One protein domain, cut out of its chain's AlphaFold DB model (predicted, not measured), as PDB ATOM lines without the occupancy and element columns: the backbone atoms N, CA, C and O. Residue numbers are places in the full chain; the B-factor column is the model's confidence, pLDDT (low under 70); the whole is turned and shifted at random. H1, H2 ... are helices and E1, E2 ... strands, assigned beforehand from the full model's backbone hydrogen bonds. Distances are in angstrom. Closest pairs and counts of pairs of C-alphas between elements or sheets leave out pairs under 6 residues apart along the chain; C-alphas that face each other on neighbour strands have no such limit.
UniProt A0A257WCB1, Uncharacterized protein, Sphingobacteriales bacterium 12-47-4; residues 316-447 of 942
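This is residues 316 to 447 of the 942 residues of an uncharacterized protein of Sphingobacteriales bacterium 12-47-4 (UniProt A0A257WCB1). Two four-stranded sheets stand face to face with their strands crossed, and three short helices, H2, H1 and H4, gather at one end of this pair. H2 stands at that end in reach of both sheets, while the fourth helix, H3, lies at the other end, past E3 and E4. The printed part has 132 residues with four named helices and eight named strands, in the order E1 E2 H1 H2 E3 E4 E5 E6 H3 E7 H4 E8. One sheet runs E1 E7 E3 E4 and the other E5 E6 E2 E8, both antiparallel throughout; the class is mixed, helices and strands. The whole is compact, with a radius of gyration of the C-alphas of 14.5 A and spans of 38 by 29 by 29 A.

Strand E1, residues 316 to 320, begins at C-alpha 316 (34.849, -14.584, 45.878). E2, residues 330 to 338, is 26.6 A long. H1, residues 341 to 349, begins at C-alpha 341 (25.075, -34.373, 48.247) and is 12.9 A long. H2, residues 352 to 358, is followed directly by E3, residues 359 to 364, 16.1 A long. E4 is residues 369 to 371, E5 residues 379 to 382, and E6 residues 387 to 392, 16.2 A long. H3 is residues 404 to 407, E7 residues 417 to 422, 16.1 A long, and H4 residues 429 to 433. E8, residues 440 to 447, is 22.9 A long and ends at C-alpha 447 (23.576, -14.808, 21.794).

E1 is an edge strand antiparallel to E7, with N 319 and O 418 2.9 A apart. E7 and E3 pair through N 362 and O 419, 2.8 A. E3 and E4 form a hairpin, with N 363 and O 370 at 2.8 A. In the other sheet, twisted with C-alphas up to 4.2 A off its best plane, E5 and E6 form a hairpin, with N 382 and O 387 at 2.8 A. E6 and E2 have N 333 and O 390 at 2.8 A, and E2 and E8 have N 334 and O 444 at 2.8 A. H2 is on this sheet over E5 at a height over the sheet of 8.0 A, on a local plane fitted to just 6 C-alphas, and stands up from it at 58 degrees; their closest C-alphas, of Thr 352 and Tyr 381, are 4.7 A apart. H2 only grazes the sheet E1 E7 E3 E4, with residues 353 to 358. H1 only grazes the sheet E5 E6 E2 E8, with residues 343 to 348. H4 only grazes the sheet E1 E7 E3 E4, and H3 is only just on that sheet, grazing it with residues 406 to 407. H1 and H4 are close but not clearly touching, their closest C-alphas, of Ile 346 and Phe 433, 7.3 A apart. Each O i to N i+4 pair is within hydrogen-bond range in H1 and H2; H4 has 0 of 1 but 2 of 2 O i to N i+3 pairs, and H3 is too short for an O i to N i+4 pair.

The two C-alphas farthest apart, of Ala 341 and Lys 367, are 40.8 A from each other. The printed part has no cut, and its one long link, E6 to H3, has 11 residues. The mean pLDDT of the printed part is 92.9, and no printed residue is under 70.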
ATOM      1  N   GLY A 316      35.747 -14.173  46.952       95.94
ATOM      2  CA  GLY A 316      34.849 -14.584  45.878       95.94
ATOM      3  C   GLY A 316      35.474 -15.613  44.946       95.94
ATOM      4  O   GLY A 316      36.322 -16.403  45.362       95.94
ATOM      5  N   PHE A 317      35.086 -15.588  43.674       97.25
ATOM      6  CA  PHE A 317      35.617 -16.502  42.667       97.25
ATOM      7  C   PHE A 317      35.532 -15.933  41.248       97.25
ATOM      8  O   PHE A 317      34.793 -14.986  40.967       97.25
ATOM      9  N   PHE A 318      36.279 -16.549  40.339       97.50
ATOM     10  CA  PHE A 318      36.293 -16.254  38.919       97.50
ATOM     11  C   PHE A 318      35.960 -17.502  38.111       97.50
ATOM     12  O   PHE A 318      36.445 -18.594  38.406       97.50
ATOM     13  N   VAL A 319      35.191 -17.324  37.040       97.44
ATOM     14  CA  VAL A 319      34.919 -18.360  36.042       97.44
ATOM     15  C   VAL A 319      35.416 -17.849  34.696       97.44
ATOM     16  O   VAL A 319      34.829 -16.925  34.138       97.44
ATOM     17  N   ALA A 320      36.497 -18.428  34.179       96.94
ATOM     18  CA  ALA A 320      37.114 -18.028  32.918       96.94
ATOM     19  C   ALA A 320      36.865 -19.096  31.848       96.94
ATOM     20  O   ALA A 320      37.175 -20.272  32.044       96.94
ATOM     21  N   SER A 321      36.288 -18.718  30.705       95.50
ATOM     22  CA  SER A 321      35.966 -19.684  29.651       95.50
ATOM     23  C   SER A 321      35.870 -19.042  28.265       95.50
ATOM     24  O   SER A 321      35.322 -17.947  28.138       95.50
ATOM     25  N   PRO A 322      36.296 -19.733  27.187       93.38
ATOM     26  CA  PRO A 322      36.146 -19.236  25.818       93.38
ATOM     27  C   PRO A 322      34.698 -18.922  25.413       93.38
ATOM     28  O   PRO A 322      34.471 -18.077  24.549       93.38
ATOM     29  N   VAL A 323      33.695 -19.582  26.011       94.69
ATOM     30  CA  VAL A 323      32.282 -19.304  25.685       94.69
ATOM     31  C   VAL A 323      31.816 -17.936  26.173       94.69
ATOM     32  O   VAL A 323      30.854 -17.409  25.623       94.69
ATOM     33  N   LEU A 324      32.530 -17.324  27.121       96.06
ATOM     34  CA  LEU A 324      32.238 -15.992  27.647       96.06
ATOM     35  C   LEU A 324      32.711 -14.855  26.727       96.06
ATOM     36  O   LEU A 324      32.488 -13.698  27.054       96.06
ATOM     37  N   HIS A 325      33.323 -15.144  25.572       94.69
ATOM     38  CA  HIS A 325      33.664 -14.111  24.587       94.69
ATOM     39  C   HIS A 325      32.394 -13.585  23.907       94.69
ATOM     40  O   HIS A 325      31.836 -14.272  23.055       94.69
ATOM     41  N   LEU A 326      31.889 -12.422  24.315       94.69
ATOM     42  CA  LEU A 326      30.555 -11.939  23.933       94.69
ATOM     43  C   LEU A 326      30.618 -10.472  23.495       94.69
ATOM     44  O   LEU A 326      30.589  -9.557  24.315       94.69
ATOM     45  N   THR A 327      30.700 -10.255  22.191       92.88
ATOM     46  CA  THR A 327      31.013  -8.984  21.535       92.88
ATOM     47  C   THR A 327      29.808  -8.080  21.301       92.88
ATOM     48  O   THR A 327      29.950  -6.867  21.426       92.88
ATOM     49  N   GLU A 328      28.631  -8.634  21.001       91.25
ATOM     50  CA  GLU A 328      27.424  -7.850  20.711       91.25
ATOM     51  C   GLU A 328      26.117  -8.641  20.902       91.25
ATOM     52  O   GLU A 328      26.128  -9.821  21.265       91.25
ATOM     53  N   GLY A 329      24.985  -7.974  20.651       90.88
ATOM     54  CA  GLY A 329      23.645  -8.552  20.691       90.88
ATOM     55  C   GLY A 329      23.099  -8.773  22.104       90.88
ATOM     56  O   GLY A 329      23.689  -8.382  23.118       90.88
ATOM     57  N   ASN A 330      21.949  -9.441  22.172       92.75
ATOM     58  CA  ASN A 330      21.346  -9.870  23.431       92.75
ATOM     59  C   ASN A 330      22.006 -11.170  23.882       92.75
ATOM     60  O   ASN A 330      21.920 -12.186  23.183       92.75
ATOM     61  N   ARG A 331      22.663 -11.134  25.044       95.12
ATOM     62  CA  ARG A 331      23.534 -12.211  25.524       95.12
ATOM     63  C   ARG A 331      23.002 -12.748  26.847       95.12
ATOM     64  O   ARG A 331      22.842 -12.008  27.812       95.12
ATOM     65  N   VAL A 332      22.752 -14.047  26.902       96.62
ATOM     66  CA  VAL A 332      22.338 -14.759  28.116       96.62
ATOM     67  C   VAL A 332      23.412 -15.779  28.462       96.62
ATOM     68  O   VAL A 332      23.817 -16.559  27.600       96.62
ATOM     69  N   ILE A 333      23.872 -15.772  29.708       97.62
ATOM     70  CA  ILE A 333      24.850 -16.710  30.255       97.62
ATOM     71  C   ILE A 333      24.140 -17.566  31.302       97.62
ATOM     72  O   ILE A 333      23.692 -17.065  32.326       97.62
ATOM     73  N   ASP A 334      24.066 -18.862  31.052       97.44
ATOM     74  CA  ASP A 334      23.540 -19.866  31.963       97.44
ATOM     75  C   ASP A 334      24.702 -20.659  32.567       97.44
ATOM     76  O   ASP A 334      25.467 -21.302  31.848       97.44
ATOM     77  N   ILE A 335      24.828 -20.625  33.889       97.69
ATOM     78  CA  ILE A 335      25.832 -21.361  34.658       97.69
ATOM     79  C   ILE A 335      25.108 -22.429  35.466       97.69
ATOM     80  O   ILE A 335      24.217 -22.114  36.251       97.69
ATOM     81  N   VAL A 336      25.487 -23.687  35.275       97.56
ATOM     82  CA  VAL A 336      24.940 -24.833  36.003       97.56
ATOM     83  C   VAL A 336      26.056 -25.489  36.798       97.56
ATOM     84  O   VAL A 336      27.073 -25.892  36.228       97.56
ATOM     85  N   TRP A 337      25.862 -25.612  38.109       94.44
ATOM     86  CA  TRP A 337      26.811 -26.287  38.993       94.44
ATOM     87  C   TRP A 337      26.380 -27.720  39.272       94.44
ATOM     88  O   TRP A 337      25.226 -27.983  39.602       94.44
ATOM     89  N   THR A 338      27.337 -28.641  39.211       95.25
ATOM     90  CA  THR A 338      27.174 -29.988  39.762       95.25
ATOM     91  C   THR A 338      27.980 -30.094  41.047       95.25
ATOM     92  O   THR A 338      29.175 -29.802  41.046       95.25
ATOM     93  N   SER A 339      27.340 -30.540  42.124       95.00
ATOM     94  CA  SER A 339      27.917 -30.655  43.466       95.00
ATOM     95  C   SER A 339      27.718 -32.065  44.036       95.00
ATOM     96  O   SER A 339      26.988 -32.879  43.457       95.00
ATOM     97  N   ASP A 340      28.368 -32.370  45.160       94.38
ATOM     98  CA  ASP A 340      28.052 -33.551  45.963       94.38
ATOM     99  C   ASP A 340      26.713 -33.395  46.716       94.38
ATOM    100  O   ASP A 340      26.002 -32.396  46.593       94.38
ATOM    101  N   ALA A 341      26.327 -34.406  47.497       94.31
ATOM    102  CA  ALA A 341      25.075 -34.373  48.247       94.31
ATOM    103  C   ALA A 341      25.004 -33.212  49.260       94.31
ATOM    104  O   ALA A 341      23.936 -32.626  49.421       94.31
ATOM    105  N   ALA A 342      26.110 -32.865  49.923       93.19
ATOM    106  CA  ALA A 342      26.136 -31.818  50.941       93.19
ATOM    107  C   ALA A 342      26.054 -30.421  50.312       93.19
ATOM    108  O   ALA A 342      25.245 -29.600  50.744       93.19
ATOM    109  N   GLY A 343      26.823 -30.162  49.253       92.56
ATOM    110  CA  GLY A 343      26.755 -28.894  48.535       92.56
ATOM    111  C   GLY A 343      25.436 -28.718  47.776       92.56
ATOM    112  O   GLY A 343      24.910 -27.606  47.738       92.56
ATOM    113  N   ASN A 344      24.816 -29.799  47.279       93.69
ATOM    114  CA  ASN A 344      23.475 -29.733  46.683       93.69
ATOM    115  C   ASN A 344      22.414 -29.239  47.673       93.69
ATOM    116  O   ASN A 344      21.601 -28.405  47.277       93.69
ATOM    117  N   LEU A 345      22.460 -29.674  48.943       93.88
ATOM    118  CA  LEU A 345      21.544 -29.193  49.989       93.88
ATOM    119  C   LEU A 345      21.661 -27.681  50.206       93.88
ATOM    120  O   LEU A 345      20.650 -27.005  50.380       93.88
ATOM    121  N   ILE A 346      22.883 -27.145  50.173       93.56
ATOM    122  CA  ILE A 346      23.115 -25.702  50.300       93.56
ATOM    123  C   ILE A 346      22.581 -24.987  49.055       93.56
ATOM    124  O   ILE A 346      21.808 -24.042  49.175       93.56
ATOM    125  N   LEU A 347      22.915 -25.479  47.857       93.75
ATOM    126  CA  LEU A 347      22.442 -24.908  46.594       93.75
ATOM    127  C   LEU A 347      20.908 -24.970  46.438       93.75
ATOM    128  O   LEU A 347      20.343 -24.110  45.766       93.75
ATOM    129  N   ASP A 348      20.227 -25.966  47.022       94.25
ATOM    130  CA  ASP A 348      18.754 -26.071  47.046       94.25
ATOM    131  C   ASP A 348      18.096 -24.974  47.886       94.25
ATOM    132  O   ASP A 348      16.970 -24.567  47.602       94.25
ATOM    133  N   ALA A 349      18.792 -24.496  48.918       94.19
ATOM    134  CA  ALA A 349      18.282 -23.479  49.830       94.19
ATOM    135  C   ALA A 349      18.465 -22.044  49.306       94.19
ATOM    136  O   ALA A 349      17.843 -21.124  49.840       94.19
ATOM    137  N   LEU A 350      19.307 -21.840  48.287       93.81
ATOM    138  CA  LEU A 350      19.580 -20.520  47.723       93.81
ATOM    139  C   LEU A 350      18.421 -20.014  46.859       93.81
ATOM    140  O   LEU A 350      17.789 -20.765  46.112       93.81
ATOM    141  N   ILE A 351      18.204 -18.703  46.888       93.38
ATOM    142  CA  ILE A 351      17.241 -18.005  46.030       93.38
ATOM    143  C   ILE A 351      17.934 -16.965  45.143       93.38
ATOM    144  O   ILE A 351      19.071 -16.567  45.389       93.38
ATOM    145  N   THR A 352      17.235 -16.458  44.121       92.94
ATOM    146  CA  THR A 352      17.749 -15.372  43.260       92.94
ATOM    147  C   THR A 352      18.246 -14.171  44.072       92.94
ATOM    148  O   THR A 352      19.282 -13.604  43.743       92.94
ATOM    149  N   GLY A 353      17.548 -13.816  45.159       91.00
ATOM    150  CA  GLY A 353      17.931 -12.709  46.037       91.00
ATOM    151  C   GLY A 353      19.279 -12.898  46.741       91.00
ATOM    152  O   GLY A 353      19.951 -11.907  47.007       91.00
ATOM    153  N   ASP A 354      19.710 -14.140  46.989       91.75
ATOM    154  CA  ASP A 354      21.029 -14.410  47.570       91.75
ATOM    155  C   ASP A 354      22.132 -14.082  46.563       91.75
ATOM    156  O   ASP A 354      23.061 -13.350  46.881       91.75
ATOM    157  N   TRP A 355      22.004 -14.549  45.319       91.62
ATOM    158  CA  TRP A 355      22.961 -14.225  44.260       91.62
ATOM    159  C   TRP A 355      22.962 -12.735  43.911       91.62
ATOM    160  O   TRP A 355      24.026 -12.157  43.712       91.62
ATOM    161  N   ALA A 356      21.780 -12.115  43.867       90.88
ATOM    162  CA  ALA A 356      21.622 -10.709  43.513       90.88
ATOM    163  C   ALA A 356      22.129  -9.744  44.592       90.88
ATOM    164  O   ALA A 356      22.716  -8.716  44.273       90.88
ATOM    165  N   GLY A 357      21.878 -10.058  45.868       88.94
ATOM    166  CA  GLY A 357      22.223  -9.189  46.992       88.94
ATOM    167  C   GLY A 357      23.615  -9.439  47.572       88.94
ATOM    168  O   GLY A 357      24.217  -8.515  48.120       88.94
ATOM    169  N   LEU A 358      24.130 -10.670  47.462       92.38
ATOM    170  CA  LEU A 358      25.381 -11.081  48.112       92.38
ATOM    171  C   LEU A 358      26.573 -11.119  47.164       92.38
ATOM    172  O   LEU A 358      27.687 -11.281  47.647       92.38
ATOM    173  N   PHE A 359      26.394 -10.945  45.852       93.56
ATOM    174  CA  PHE A 359      27.511 -10.851  44.916       93.56
ATOM    175  C   PHE A 359      27.448  -9.592  44.062       93.56
ATOM    176  O   PHE A 359      26.434  -9.273  43.449       93.56
ATOM    177  N   THR A 360      28.590  -8.921  43.944       94.88
ATOM    178  CA  THR A 360      28.843  -7.992  42.846       94.88
ATOM    179  C   THR A 360      29.528  -8.751  41.717       94.88
ATOM    180  O   THR A 360      30.599  -9.335  41.909       94.88
ATOM    181  N   ILE A 361      28.892  -8.768  40.547       95.56
ATOM    182  CA  ILE A 361      29.328  -9.556  39.395       95.56
ATOM    183  C   ILE A 361      29.972  -8.623  38.373       95.56
ATOM    184  O   ILE A 361      29.400  -7.597  38.013       95.56
ATOM    185  N   TYR A 362      31.148  -8.996  37.886       96.56
ATOM    186  CA  TYR A 362      31.864  -8.288  36.835       96.56
ATOM    187  C   TYR A 362      32.167  -9.226  35.673       96.56
ATOM    188  O   TYR A 362      32.301 -10.438  35.848       96.56
ATOM    189  N   THR A 363      32.334  -8.645  34.495       96.75
ATOM    190  CA  THR A 363      32.837  -9.316  33.297       96.75
ATOM    191  C   THR A 363      34.112  -8.622  32.825       96.75
ATOM    192  O   THR A 363      34.325  -7.446  33.118       96.75
ATOM    193  N   THR A 364      34.990  -9.335  32.136       97.00
ATOM    194  CA  THR A 364      36.176  -8.739  31.509       97.00
ATOM    195  C   THR A 364      35.771  -7.835  30.343       97.00
ATOM    196  O   THR A 364      35.099  -8.287  29.423       97.00
ATOM    197  N   GLY A 365      36.190  -6.572  30.345       93.69
ATOM    198  CA  GLY A 365      35.918  -5.593  29.288       93.69
ATOM    199  C   GLY A 365      37.190  -5.105  28.602       93.69
ATOM    200  O   GLY A 365      38.302  -5.451  28.991       93.69
ATOM    201  N   GLU A 366      37.050  -4.288  27.557       90.50
ATOM    202  CA  GLU A 366      38.208  -3.787  26.791       90.50
ATOM    203  C   GLU A 366      39.097  -2.828  27.601       90.50
ATOM    204  O   GLU A 366      40.302  -2.741  27.369       90.50
ATOM    205  N   LYS A 367      38.500  -2.084  28.543       90.69
ATOM    206  CA  LYS A 367      39.174  -1.039  29.337       90.69
ATOM    207  C   LYS A 367      39.352  -1.400  30.813       90.69
ATOM    208  O   LYS A 367      39.944  -0.616  31.549       90.69
ATOM    209  N   GLY A 368      38.832  -2.543  31.252       94.31
ATOM    210  CA  GLY A 368      38.815  -2.951  32.653       94.31
ATOM    211  C   GLY A 368      37.684  -3.932  32.945       94.31
ATOM    212  O   GLY A 368      37.078  -4.492  32.036       94.31
ATOM    213  N   TRP A 369      37.391  -4.133  34.227       95.69
ATOM    214  CA  TRP A 369      36.230  -4.912  34.657       95.69
ATOM    215  C   TRP A 369      34.933  -4.125  34.462       95.69
ATOM    216  O   TRP A 369      34.784  -3.035  35.005       95.69
ATOM    217  N   GLU A 370      33.975  -4.721  33.762       95.56
ATOM    218  CA  GLU A 370      32.644  -4.158  33.539       95.56
ATOM    219  C   GLU A 370      31.667  -4.765  34.541       95.56
ATOM    220  O   GLU A 370      31.442  -5.980  34.550       95.56
ATOM    221  N   GLN A 371      31.104  -3.934  35.414       94.94
ATOM    222  CA  GLN A 371      30.165  -4.380  36.439       94.94
ATOM    223  C   GLN A 371      28.784  -4.644  35.835       94.94
ATOM    224  O   GLN A 371      28.209  -3.779  35.178       94.94
ATOM    225  N   LEU A 372      28.218  -5.817  36.115       92.06
ATOM    226  CA  LEU A 372      26.836  -6.131  35.782       92.06
ATOM    227  C   LEU A 372      25.901  -5.481  36.807       92.06
ATOM    228  O   LEU A 372      25.998  -5.758  38.004       92.06
ATOM    229  N   THR A 373      24.965  -4.654  36.347       88.62
ATOM    230  CA  THR A 373      23.865  -4.181  37.194       88.62
ATOM    231  C   THR A 373      22.915  -5.341  37.457       88.62
ATOM    232  O   THR A 373      22.292  -5.870  36.533       88.62
ATOM    233  N   VAL A 374      22.829  -5.761  38.717       84.50
ATOM    234  CA  VAL A 374      22.061  -6.940  39.112       84.50
ATOM    235  C   VAL A 374      20.663  -6.532  39.583       84.50
ATOM    236  O   VAL A 374      20.514  -5.818  40.570       84.50
ATOM    237  N   ASP A 375      19.637  -6.990  38.871       80.56
ATOM    238  CA  ASP A 375      18.222  -6.831  39.196       80.56
ATOM    239  C   ASP A 375      17.435  -8.094  38.794       80.56
ATOM    240  O   ASP A 375      17.970  -9.012  38.172       80.56
ATOM    241  N   ASN A 376      16.142  -8.155  39.120       77.50
ATOM    242  CA  ASN A 376      15.309  -9.334  38.835       77.50
ATOM    243  C   ASN A 376      15.162  -9.673  37.334       77.50
ATOM    244  O   ASN A 376      14.633 -10.734  37.007       77.50
ATOM    245  N   SER A 377      15.568  -8.783  36.423       80.88
ATOM    246  CA  SER A 377      15.571  -9.012  34.974       80.88
ATOM    247  C   SER A 377      16.933  -9.479  34.447       80.88
ATOM    248  O   SER A 377      16.990 -10.200  33.447       80.88
ATOM    249  N   THR A 378      18.026  -9.117  35.125       88.56
ATOM    250  CA  THR A 378      19.396  -9.454  34.719       88.56
ATOM    251  C   THR A 378      19.931 -10.708  35.401       88.56
ATOM    252  O   THR A 378      20.855 -11.315  34.863       88.56
ATOM    253  N   ILE A 379      19.344 -11.151  36.520       93.94
ATOM    254  CA  ILE A 379      19.725 -12.392  37.207       93.94
ATOM    255  C   ILE A 379      18.510 -13.245  37.581       93.94
ATOM    256  O   ILE A 379      17.486 -12.748  38.045       93.94
ATOM    257  N   SER A 380      18.629 -14.565  37.436       94.88
ATOM    258  CA  SER A 380      17.667 -15.507  38.020       94.88
ATOM    259  C   SER A 380      18.346 -16.803  38.434       94.88
ATOM    260  O   SER A 380      19.148 -17.334  37.664       94.88
ATOM    261  N   TYR A 381      17.970 -17.365  39.580       95.88
ATOM    262  CA  TYR A 381      18.465 -18.656  40.039       95.88
ATOM    263  C   TYR A 381      17.342 -19.696  40.113       95.88
ATOM    264  O   TYR A 381      16.277 -19.437  40.672       95.88
ATOM    265  N   ASN A 382      17.587 -20.884  39.561       95.50
ATOM    266  CA  ASN A 382      16.720 -22.049  39.694       95.50
ATOM    267  C   ASN A 382      17.414 -23.098  40.568       95.50
ATOM    268  O   ASN A 382      18.366 -23.745  40.133       95.50
ATOM    269  N   ALA A 383      16.906 -23.277  41.787       93.12
ATOM    270  CA  ALA A 383      17.459 -24.197  42.777       93.12
ATOM    271  C   ALA A 383      17.389 -25.676  42.351       93.12
ATOM    272  O   ALA A 383      18.292 -26.441  42.678       93.12
ATOM    273  N   VAL A 384      16.373 -26.072  41.572       91.62
ATOM    274  CA  VAL A 384      16.187 -27.466  41.128       91.62
ATOM    275  C   VAL A 384      17.234 -27.844  40.086       91.62
ATOM    276  O   VAL A 384      17.849 -28.902  40.177       91.62
ATOM    277  N   SER A 385      17.452 -26.974  39.096       92.75
ATOM    278  CA  SER A 385      18.465 -27.195  38.057       92.75
ATOM    279  C   SER A 385      19.849 -26.664  38.431       92.75
ATOM    280  O   SER A 385      20.760 -26.786  37.617       92.75
ATOM    281  N   LYS A 386      20.017 -26.078  39.628       94.94
ATOM    282  CA  LYS A 386      21.265 -25.436  40.084       94.94
ATOM    283  C   LYS A 386      21.779 -24.414  39.069       94.94
ATOM    284  O   LYS A 386      22.973 -24.344  38.794       94.94
ATOM    285  N   GLN A 387      20.858 -23.674  38.458       96.12
ATOM    286  CA  GLN A 387      21.137 -22.829  37.304       96.12
ATOM    287  C   GLN A 387      21.071 -21.359  37.690       96.12
ATOM    288  O   GLN A 387      20.004 -20.865  38.053       96.12
ATOM    289  N   LEU A 388      22.183 -20.647  37.535       96.69
ATOM    290  CA  LEU A 388      22.217 -19.192  37.549       96.69
ATOM    291  C   LEU A 388      22.212 -18.662  36.122       96.69
ATOM    292  O   LEU A 388      23.111 -18.945  35.336       96.69
ATOM    293  N   LYS A 389      21.208 -17.854  35.811       97.00
ATOM    294  CA  LYS A 389      21.087 -17.146  34.545       97.00
ATOM    295  C   LYS A 389      21.464 -15.688  34.738       97.00
ATOM    296  O   LYS A 389      20.928 -15.042  35.636       97.00
ATOM    297  N   LEU A 390      22.332 -15.187  33.870       96.44
ATOM    298  CA  LEU A 390      22.729 -13.788  33.759       96.44
ATOM    299  C   LEU A 390      22.339 -13.266  32.374       96.44
ATOM    300  O   LEU A 390      22.666 -13.891  31.366       96.44
ATOM    301  N   THR A 391      21.669 -12.122  32.307       95.06
ATOM    302  CA  THR A 391      21.257 -11.479  31.053       95.06
ATOM    303  C   THR A 391      21.998 -10.159  30.890       95.06
ATOM    304  O   THR A 391      21.834  -9.240  31.691       95.06
ATOM    305  N   LEU A 392      22.796 -10.057  29.830       93.06
ATOM    306  CA  LEU A 392      23.489  -8.844  29.412       93.06
ATOM    307  C   LEU A 392      22.651  -8.180  28.314       93.06
ATOM    308  O   LEU A 392      22.425  -8.764  27.247       93.06
ATOM    309  N   GLN A 393      22.182  -6.964  28.586       83.56
ATOM    310  CA  GLN A 393      21.415  -6.177  27.618       83.56
ATOM    311  C   GLN A 393      22.294  -5.757  26.429       83.56
ATOM    312  O   GLN A 393      23.521  -5.762  26.519       83.56
ATOM    313  N   GLU A 394      21.676  -5.380  25.312       82.19
ATOM    314  CA  GLU A 394      22.378  -5.001  24.078       82.19
ATOM    315  C   GLU A 394      23.410  -3.882  24.297       82.19
ATOM    316  O   GLU A 394      24.529  -3.976  23.801       82.19
ATOM    317  N   GLN A 395      23.089  -2.877  25.121       86.62
ATOM    318  CA  GLN A 395      23.998  -1.765  25.413       86.62
ATOM    319  C   GLN A 395      25.155  -2.106  26.366       86.62
ATOM    320  O   GLN A 395      26.020  -1.259  26.595       86.62
ATOM    321  N   PHE A 396      25.171  -3.301  26.964       91.25
ATOM    322  CA  PHE A 396      26.268  -3.701  27.841       91.25
ATOM    323  C   PHE A 396      27.564  -3.850  27.016       91.25
ATOM    324  O   PHE A 396      27.503  -4.421  25.922       91.25
ATOM    325  N   PRO A 397      28.730  -3.379  27.492       92.75
ATOM    326  CA  PRO A 397      29.989  -3.489  26.751       92.75
ATOM    327  C   PRO A 397      30.336  -4.928  26.350       92.75
ATOM    328  O   PRO A 397      29.762  -5.902  26.847       92.75
ATOM    329  N   MET A 398      31.274  -5.092  25.418       92.94
ATOM    330  CA  MET A 398      31.705  -6.434  25.042       92.94
ATOM    331  C   MET A 398      32.473  -7.134  26.163       92.94
ATOM    332  O   MET A 398      33.273  -6.517  26.862       92.94
ATOM    333  N   VAL A 399      32.281  -8.448  26.261       95.31
ATOM    334  CA  VAL A 399      33.038  -9.315  27.158       95.31
ATOM    335  C   VAL A 399      34.264  -9.837  26.410       95.31
ATOM    336  O   VAL A 399      34.148 -10.700  25.531       95.31
ATOM    337  N   SER A 400      35.429  -9.272  26.724       93.62
ATOM    338  CA  SER A 400      36.710  -9.516  26.041       93.62
ATOM    339  C   SER A 400      37.633 -10.433  26.850       93.62
ATOM    340  O   SER A 400      37.342 -10.748  27.999       93.62
ATOM    341  N   GLY A 401      38.733 -10.910  26.269       93.62
ATOM    342  CA  GLY A 401      39.712 -11.744  26.979       93.62
ATOM    343  C   GLY A 401      40.378 -11.040  28.160       93.62
ATOM    344  O   GLY A 401      40.582  -9.827  28.136       93.62
ATOM    345  N   TYR A 402      40.769 -11.806  29.180       94.50
ATOM    346  CA  TYR A 402      41.550 -11.272  30.290       94.50
ATOM    347  C   TYR A 402      42.934 -10.802  29.826       94.50
ATOM    348  O   TYR A 402      43.645 -11.500  29.102       94.50
ATOM    349  N   ILE A 403      43.323  -9.614  30.286       94.38
ATOM    350  CA  ILE A 403      44.640  -9.015  30.055       94.38
ATOM    351  C   ILE A 403      45.113  -8.428  31.383       94.38
ATOM    352  O   ILE A 403      44.479  -7.502  31.895       94.38
ATOM    353  N   GLU A 404      46.229  -8.930  31.915       92.12
ATOM    354  CA  GLU A 404      46.744  -8.542  33.238       92.12
ATOM    355  C   GLU A 404      46.972  -7.030  33.360       92.12
ATOM    356  O   GLU A 404      46.560  -6.415  34.339       92.12
ATOM    357  N   THR A 405      47.544  -6.397  32.329       93.25
ATOM    358  CA  THR A 405      47.824  -4.951  32.328       93.25
ATOM    359  C   THR A 405      46.568  -4.080  32.420       93.25
ATOM    360  O   THR A 405      46.666  -2.924  32.829       93.25
ATOM    361  N   VAL A 406      45.402  -4.625  32.058       92.94
ATOM    362  CA  VAL A 406      44.103  -3.935  32.065       92.94
ATOM    363  C   VAL A 406      43.283  -4.290  33.309       92.94
ATOM    364  O   VAL A 406      42.645  -3.420  33.893       92.94
ATOM    365  N   HIS A 407      43.294  -5.557  33.728       93.75
ATOM    366  CA  HIS A 407      42.367  -6.081  34.737       93.75
ATOM    367  C   HIS A 407      42.972  -6.227  36.143       93.75
ATOM    368  O   HIS A 407      42.207  -6.217  37.107       93.75
ATOM    369  N   GLN A 408      44.301  -6.357  36.258       91.69
ATOM    370  CA  GLN A 408      45.074  -6.268  37.509       91.69
ATOM    371  C   GLN A 408      44.584  -7.172  38.662       91.69
ATOM    372  O   GLN A 408      44.567  -6.763  39.820       91.69
ATOM    373  N   ASP A 409      44.155  -8.400  38.354       89.31
ATOM    374  CA  ASP A 409      43.701  -9.397  39.349       89.31
ATOM    375  C   ASP A 409      44.641 -10.638  39.380       89.31
ATOM    376  O   ASP A 409      44.348 -11.615  40.070       89.31
ATOM    377  N   GLY A 410      45.774 -10.628  38.656       88.38
ATOM    378  CA  GLY A 410      46.802 -11.674  38.702       88.38
ATOM    379  C   GLY A 410      46.404 -13.027  38.103       88.38
ATOM    380  O   GLY A 410      46.957 -14.050  38.519       88.38
ATOM    381  N   LEU A 411      45.426 -13.086  37.190       91.00
ATOM    382  CA  LEU A 411      44.913 -14.358  36.662       91.00
ATOM    383  C   LEU A 411      45.832 -14.925  35.573       91.00
ATOM    384  O   LEU A 411      46.143 -14.267  34.583       91.00
ATOM    385  N   SER A 412      46.188 -16.205  35.688       89.94
ATOM    386  CA  SER A 412      46.960 -16.941  34.674       89.94
ATOM    387  C   SER A 412      46.072 -17.441  33.522       89.94
ATOM    388  O   SER A 412      46.052 -18.626  33.180       89.94
ATOM    389  N   THR A 413      45.302 -16.530  32.918       91.81
ATOM    390  CA  THR A 413      44.378 -16.821  31.813       91.81
ATOM    391  C   THR A 413      44.348 -15.706  30.773       91.81
ATOM    392  O   THR A 413      44.658 -14.558  31.064       91.81
ATOM    393  N   GLN A 414      43.945 -16.049  29.553       92.81
ATOM    394  CA  GLN A 414      43.591 -15.093  28.496       92.81
ATOM    395  C   GLN A 414      42.098 -15.159  28.158       92.81
ATOM    396  O   GLN A 414      41.610 -14.416  27.304       92.81
ATOM    397  N   PHE A 415      41.360 -16.079  28.786       94.56
ATOM    398  CA  PHE A 415      39.943 -16.239  28.517       94.56
ATOM    399  C   PHE A 415      39.154 -15.063  29.084       94.56
ATOM    400  O   PHE A 415      39.541 -14.490  30.103       94.56
ATOM    401  N   PRO A 416      38.025 -14.716  28.458       95.94
ATOM    402  CA  PRO A 416      37.051 -13.853  29.093       95.94
ATOM    403  C   PRO A 416      36.558 -14.493  30.391       95.94
ATOM    404  O   PRO A 416      36.391 -15.719  30.464       95.94
ATOM    405  N   ALA A 417      36.348 -13.673  31.416       96.94
ATOM    406  CA  ALA A 417      36.062 -14.151  32.759       96.94
ATOM    407  C   ALA A 417      34.895 -13.408  33.406       96.94
ATOM    408  O   ALA A 417      34.718 -12.201  33.242       96.94
ATOM    409  N   LEU A 418      34.122 -14.156  34.189       97.56
ATOM    410  CA  LEU A 418      33.185 -13.623  35.165       97.56
ATOM    411  C   LEU A 418      33.874 -13.565  36.522       97.56
ATOM    412  O   LEU A 418      34.501 -14.542  36.927       97.56
ATOM    413  N   LYS A 419      33.728 -12.451  37.231       97.38
ATOM    414  CA  LYS A 419      34.243 -12.242  38.585       97.38
ATOM    415  C   LYS A 419      33.083 -12.011  39.534       97.38
ATOM    416  O   LYS A 419      32.350 -11.040  39.388       97.38
ATOM    417  N   PHE A 420      32.952 -12.883  40.519       96.81
ATOM    418  CA  PHE A 420      31.971 -12.790  41.588       96.81
ATOM    419  C   PHE A 420      32.695 -12.324  42.847       96.81
ATOM    420  O   PHE A 420      33.553 -13.038  43.360       96.81
ATOM    421  N   VAL A 421      32.376 -11.124  43.331       96.25
ATOM    422  CA  VAL A 421      32.907 -10.582  44.591       96.25
ATOM    423  C   VAL A 421      31.802 -10.632  45.633       96.25
ATOM    424  O   VAL A 421      30.730 -10.074  45.409       96.25
ATOM    425  N   LEU A 422      32.045 -11.314  46.747       95.06
ATOM    426  CA  LEU A 422      31.071 -11.437  47.822       95.06
ATOM    427  C   LEU A 422      30.898 -10.089  48.535       95.06
ATOM    428  O   LEU A 422      31.870  -9.473  48.972       95.06
ATOM    429  N   ASN A 423      29.652  -9.662  48.687       92.12
ATOM    430  CA  ASN A 423      29.269  -8.518  49.488       92.12
ATOM    431  C   ASN A 423      29.134  -8.933  50.961       92.12
ATOM    432  O   ASN A 423      28.159  -9.574  51.354       92.12
ATOM    433  N   GLN A 424      30.117  -8.537  51.768       89.31
ATOM    434  CA  GLN A 424      30.161  -8.790  53.211       89.31
ATOM    435  C   GLN A 424      29.447  -7.704  54.045       89.31
ATOM    436  O   GLN A 424      29.625  -7.618  55.257       89.31
ATOM    437  N   ASP A 425      28.659  -6.815  53.435       85.81
ATOM    438  CA  ASP A 425      27.776  -5.907  54.187       85.81
ATOM    439  C   ASP A 425      26.495  -6.596  54.654       85.81
ATOM    440  O   ASP A 425      25.872  -6.171  55.626       85.81
ATOM    441  N   ALA A 426      26.123  -7.691  53.996       81.69
ATOM    442  CA  ALA A 426      25.024  -8.529  54.431       81.69
ATOM    443  C   ALA A 426      25.510  -9.550  55.482       81.69
ATOM    444  O   ALA A 426      26.455 -10.300  55.213       81.69
ATOM    445  N   PRO A 427      24.852  -9.642  56.650       74.56
ATOM    446  CA  PRO A 427      25.292 -10.523  57.727       74.56
ATOM    447  C   PRO A 427      25.264 -11.995  57.297       74.56
ATOM    448  O   PRO A 427      24.276 -12.484  56.737       74.56
ATOM    449  N   GLY A 428      26.361 -12.711  57.563       79.56
ATOM    450  CA  GLY A 428      26.495 -14.138  57.265       79.56
ATOM    451  C   GLY A 428      26.538 -14.481  55.771       79.56
ATOM    452  O   GLY A 428      26.263 -15.630  55.409       79.56
ATOM    453  N   ALA A 429      26.868 -13.521  54.896       87.88
ATOM    454  CA  ALA A 429      26.961 -13.737  53.450       87.88
ATOM    455  C   ALA A 429      27.911 -14.890  53.095       87.88
ATOM    456  O   ALA A 429      27.554 -15.775  52.317       87.88
ATOM    457  N   TYR A 430      29.092 -14.927  53.718       90.50
ATOM    458  CA  TYR A 430      30.079 -15.981  53.488       90.50
ATOM    459  C   TYR A 430      29.541 -17.352  53.913       90.50
ATOM    460  O   TYR A 430      29.613 -18.321  53.156       90.50
ATOM    461  N   GLN A 431      28.909 -17.425  55.086       87.56
ATOM    462  CA  GLN A 431      28.381 -18.672  55.631       87.56
ATOM    463  C   GLN A 431      27.284 -19.307  54.759       87.56
ATOM    464  O   GLN A 431      27.135 -20.527  54.790       87.56
ATOM    465  N   LYS A 432      26.529 -18.515  53.982       89.50
ATOM    466  CA  LYS A 432      25.498 -19.036  53.066       89.50
ATOM    467  C   LYS A 432      26.064 -19.872  51.917       89.50
ATOM    468  O   LYS A 432      25.400 -20.805  51.481       89.50
ATOM    469  N   PHE A 433      27.259 -19.542  51.431       91.69
ATOM    470  CA  PHE A 433      27.879 -20.195  50.268       91.69
ATOM    471  C   PHE A 433      29.076 -21.079  50.633       91.69
ATOM    472  O   PHE A 433      29.592 -21.823  49.795       91.69
ATOM    473  N   ARG A 434      29.542 -21.001  51.880       89.56
ATOM    474  CA  ARG A 434      30.649 -21.804  52.389       89.56
ATOM    475  C   ARG A 434      30.326 -23.300  52.334       89.56
ATOM    476  O   ARG A 434      29.228 -23.721  52.680       89.56
ATOM    477  N   GLY A 435      31.322 -24.106  51.962       88.81
ATOM    478  CA  GLY A 435      31.233 -25.570  51.983       88.81
ATOM    479  C   GLY A 435      30.533 -26.194  50.773       88.81
ATOM    480  O   GLY A 435      30.365 -27.409  50.736       88.81
ATOM    481  N   ILE A 436      30.144 -25.401  49.769       94.69
ATOM    482  CA  ILE A 436      29.623 -25.930  48.504       94.69
ATOM    483  C   ILE A 436      30.794 -26.496  47.697       94.69
ATOM    484  O   ILE A 436      31.577 -25.733  47.132       94.69
ATOM    485  N   SER A 437      30.904 -27.821  47.619       94.94
ATOM    486  CA  SER A 437      31.834 -28.495  46.708       94.94
ATOM    487  C   SER A 437      31.317 -28.456  45.271       94.94
ATOM    488  O   SER A 437      30.115 -28.524  45.027       94.94
ATOM    489  N   ILE A 438      32.204 -28.333  44.292       94.75
ATOM    490  CA  ILE A 438      31.867 -28.227  42.877       94.75
ATOM    491  C   ILE A 438      32.632 -29.310  42.120       94.75
ATOM    492  O   ILE A 438      33.857 -29.293  42.037       94.75
ATOM    493  N   ASN A 439      31.889 -30.237  41.527       94.88
ATOM    494  CA  ASN A 439      32.434 -31.296  40.681       94.88
ATOM    495  C   ASN A 439      32.591 -30.814  39.236       94.88
ATOM    496  O   ASN A 439      33.566 -31.153  38.566       94.88
ATOM    497  N   SER A 440      31.639 -30.013  38.745       95.44
ATOM    498  CA  SER A 440      31.743 -29.366  37.435       95.44
ATOM    499  C   SER A 440      30.914 -28.085  37.333       95.44
ATOM    500  O   SER A 440      29.941 -27.894  38.067       95.44
ATOM    501  N   ILE A 441      31.307 -27.218  36.398       96.88
ATOM    502  CA  ILE A 441      30.599 -25.996  36.009       96.88
ATOM    503  C   ILE A 441      30.305 -26.083  34.516       96.88
ATOM    504  O   ILE A 441      31.226 -26.092  33.698       96.88
ATOM    505  N   GLN A 442      29.030 -26.125  34.147       96.94
ATOM    506  CA  GLN A 442      28.598 -26.030  32.758       96.94
ATOM    507  C   GLN A 442      28.150 -24.602  32.459       96.94
ATOM    508  O   GLN A 442      27.238 -24.082  33.092       96.94
ATOM    509  N   ILE A 443      28.774 -23.983  31.464       97.56
ATOM    510  CA  ILE A 443      28.486 -22.625  31.014       97.56
ATOM    511  C   ILE A 443      27.855 -22.725  29.632       97.56
ATOM    512  O   ILE A 443      28.452 -23.264  28.697       97.56
ATOM    513  N   THR A 444      26.645 -22.199  29.494       97.62
ATOM    514  CA  THR A 444      25.941 -22.084  28.219       97.62
ATOM    515  C   THR A 444      25.703 -20.618  27.916       97.62
ATOM    516  O   THR A 444      25.183 -19.884  28.743       97.62
ATOM    517  N   THR A 445      26.087 -20.177  26.725       97.19
ATOM    518  CA  THR A 445      25.845 -18.809  26.262       97.19
ATOM    519  C   THR A 445      24.880 -18.837  25.096       97.19
ATOM    520  O   THR A 445      25.068 -19.607  24.154       97.19
ATOM    521  N   THR A 446      23.839 -18.014  25.172       97.38
ATOM    522  CA  THR A 446      22.891 -17.780  24.085       97.38
ATOM    523  C   THR A 446      23.051 -16.342  23.637       97.38
ATOM    524  O   THR A 446      22.818 -15.427  24.425       97.38
ATOM    525  N   VAL A 447      23.443 -16.142  22.383       96.12
ATOM    526  CA  VAL A 447      23.576 -14.808  21.794       96.12
ATOM    527  C   VAL A 447      22.594 -14.693  20.646       96.12
ATOM    528  O   VAL A 447      22.491 -15.598  19.820       96.12
TER     529      VAL A 447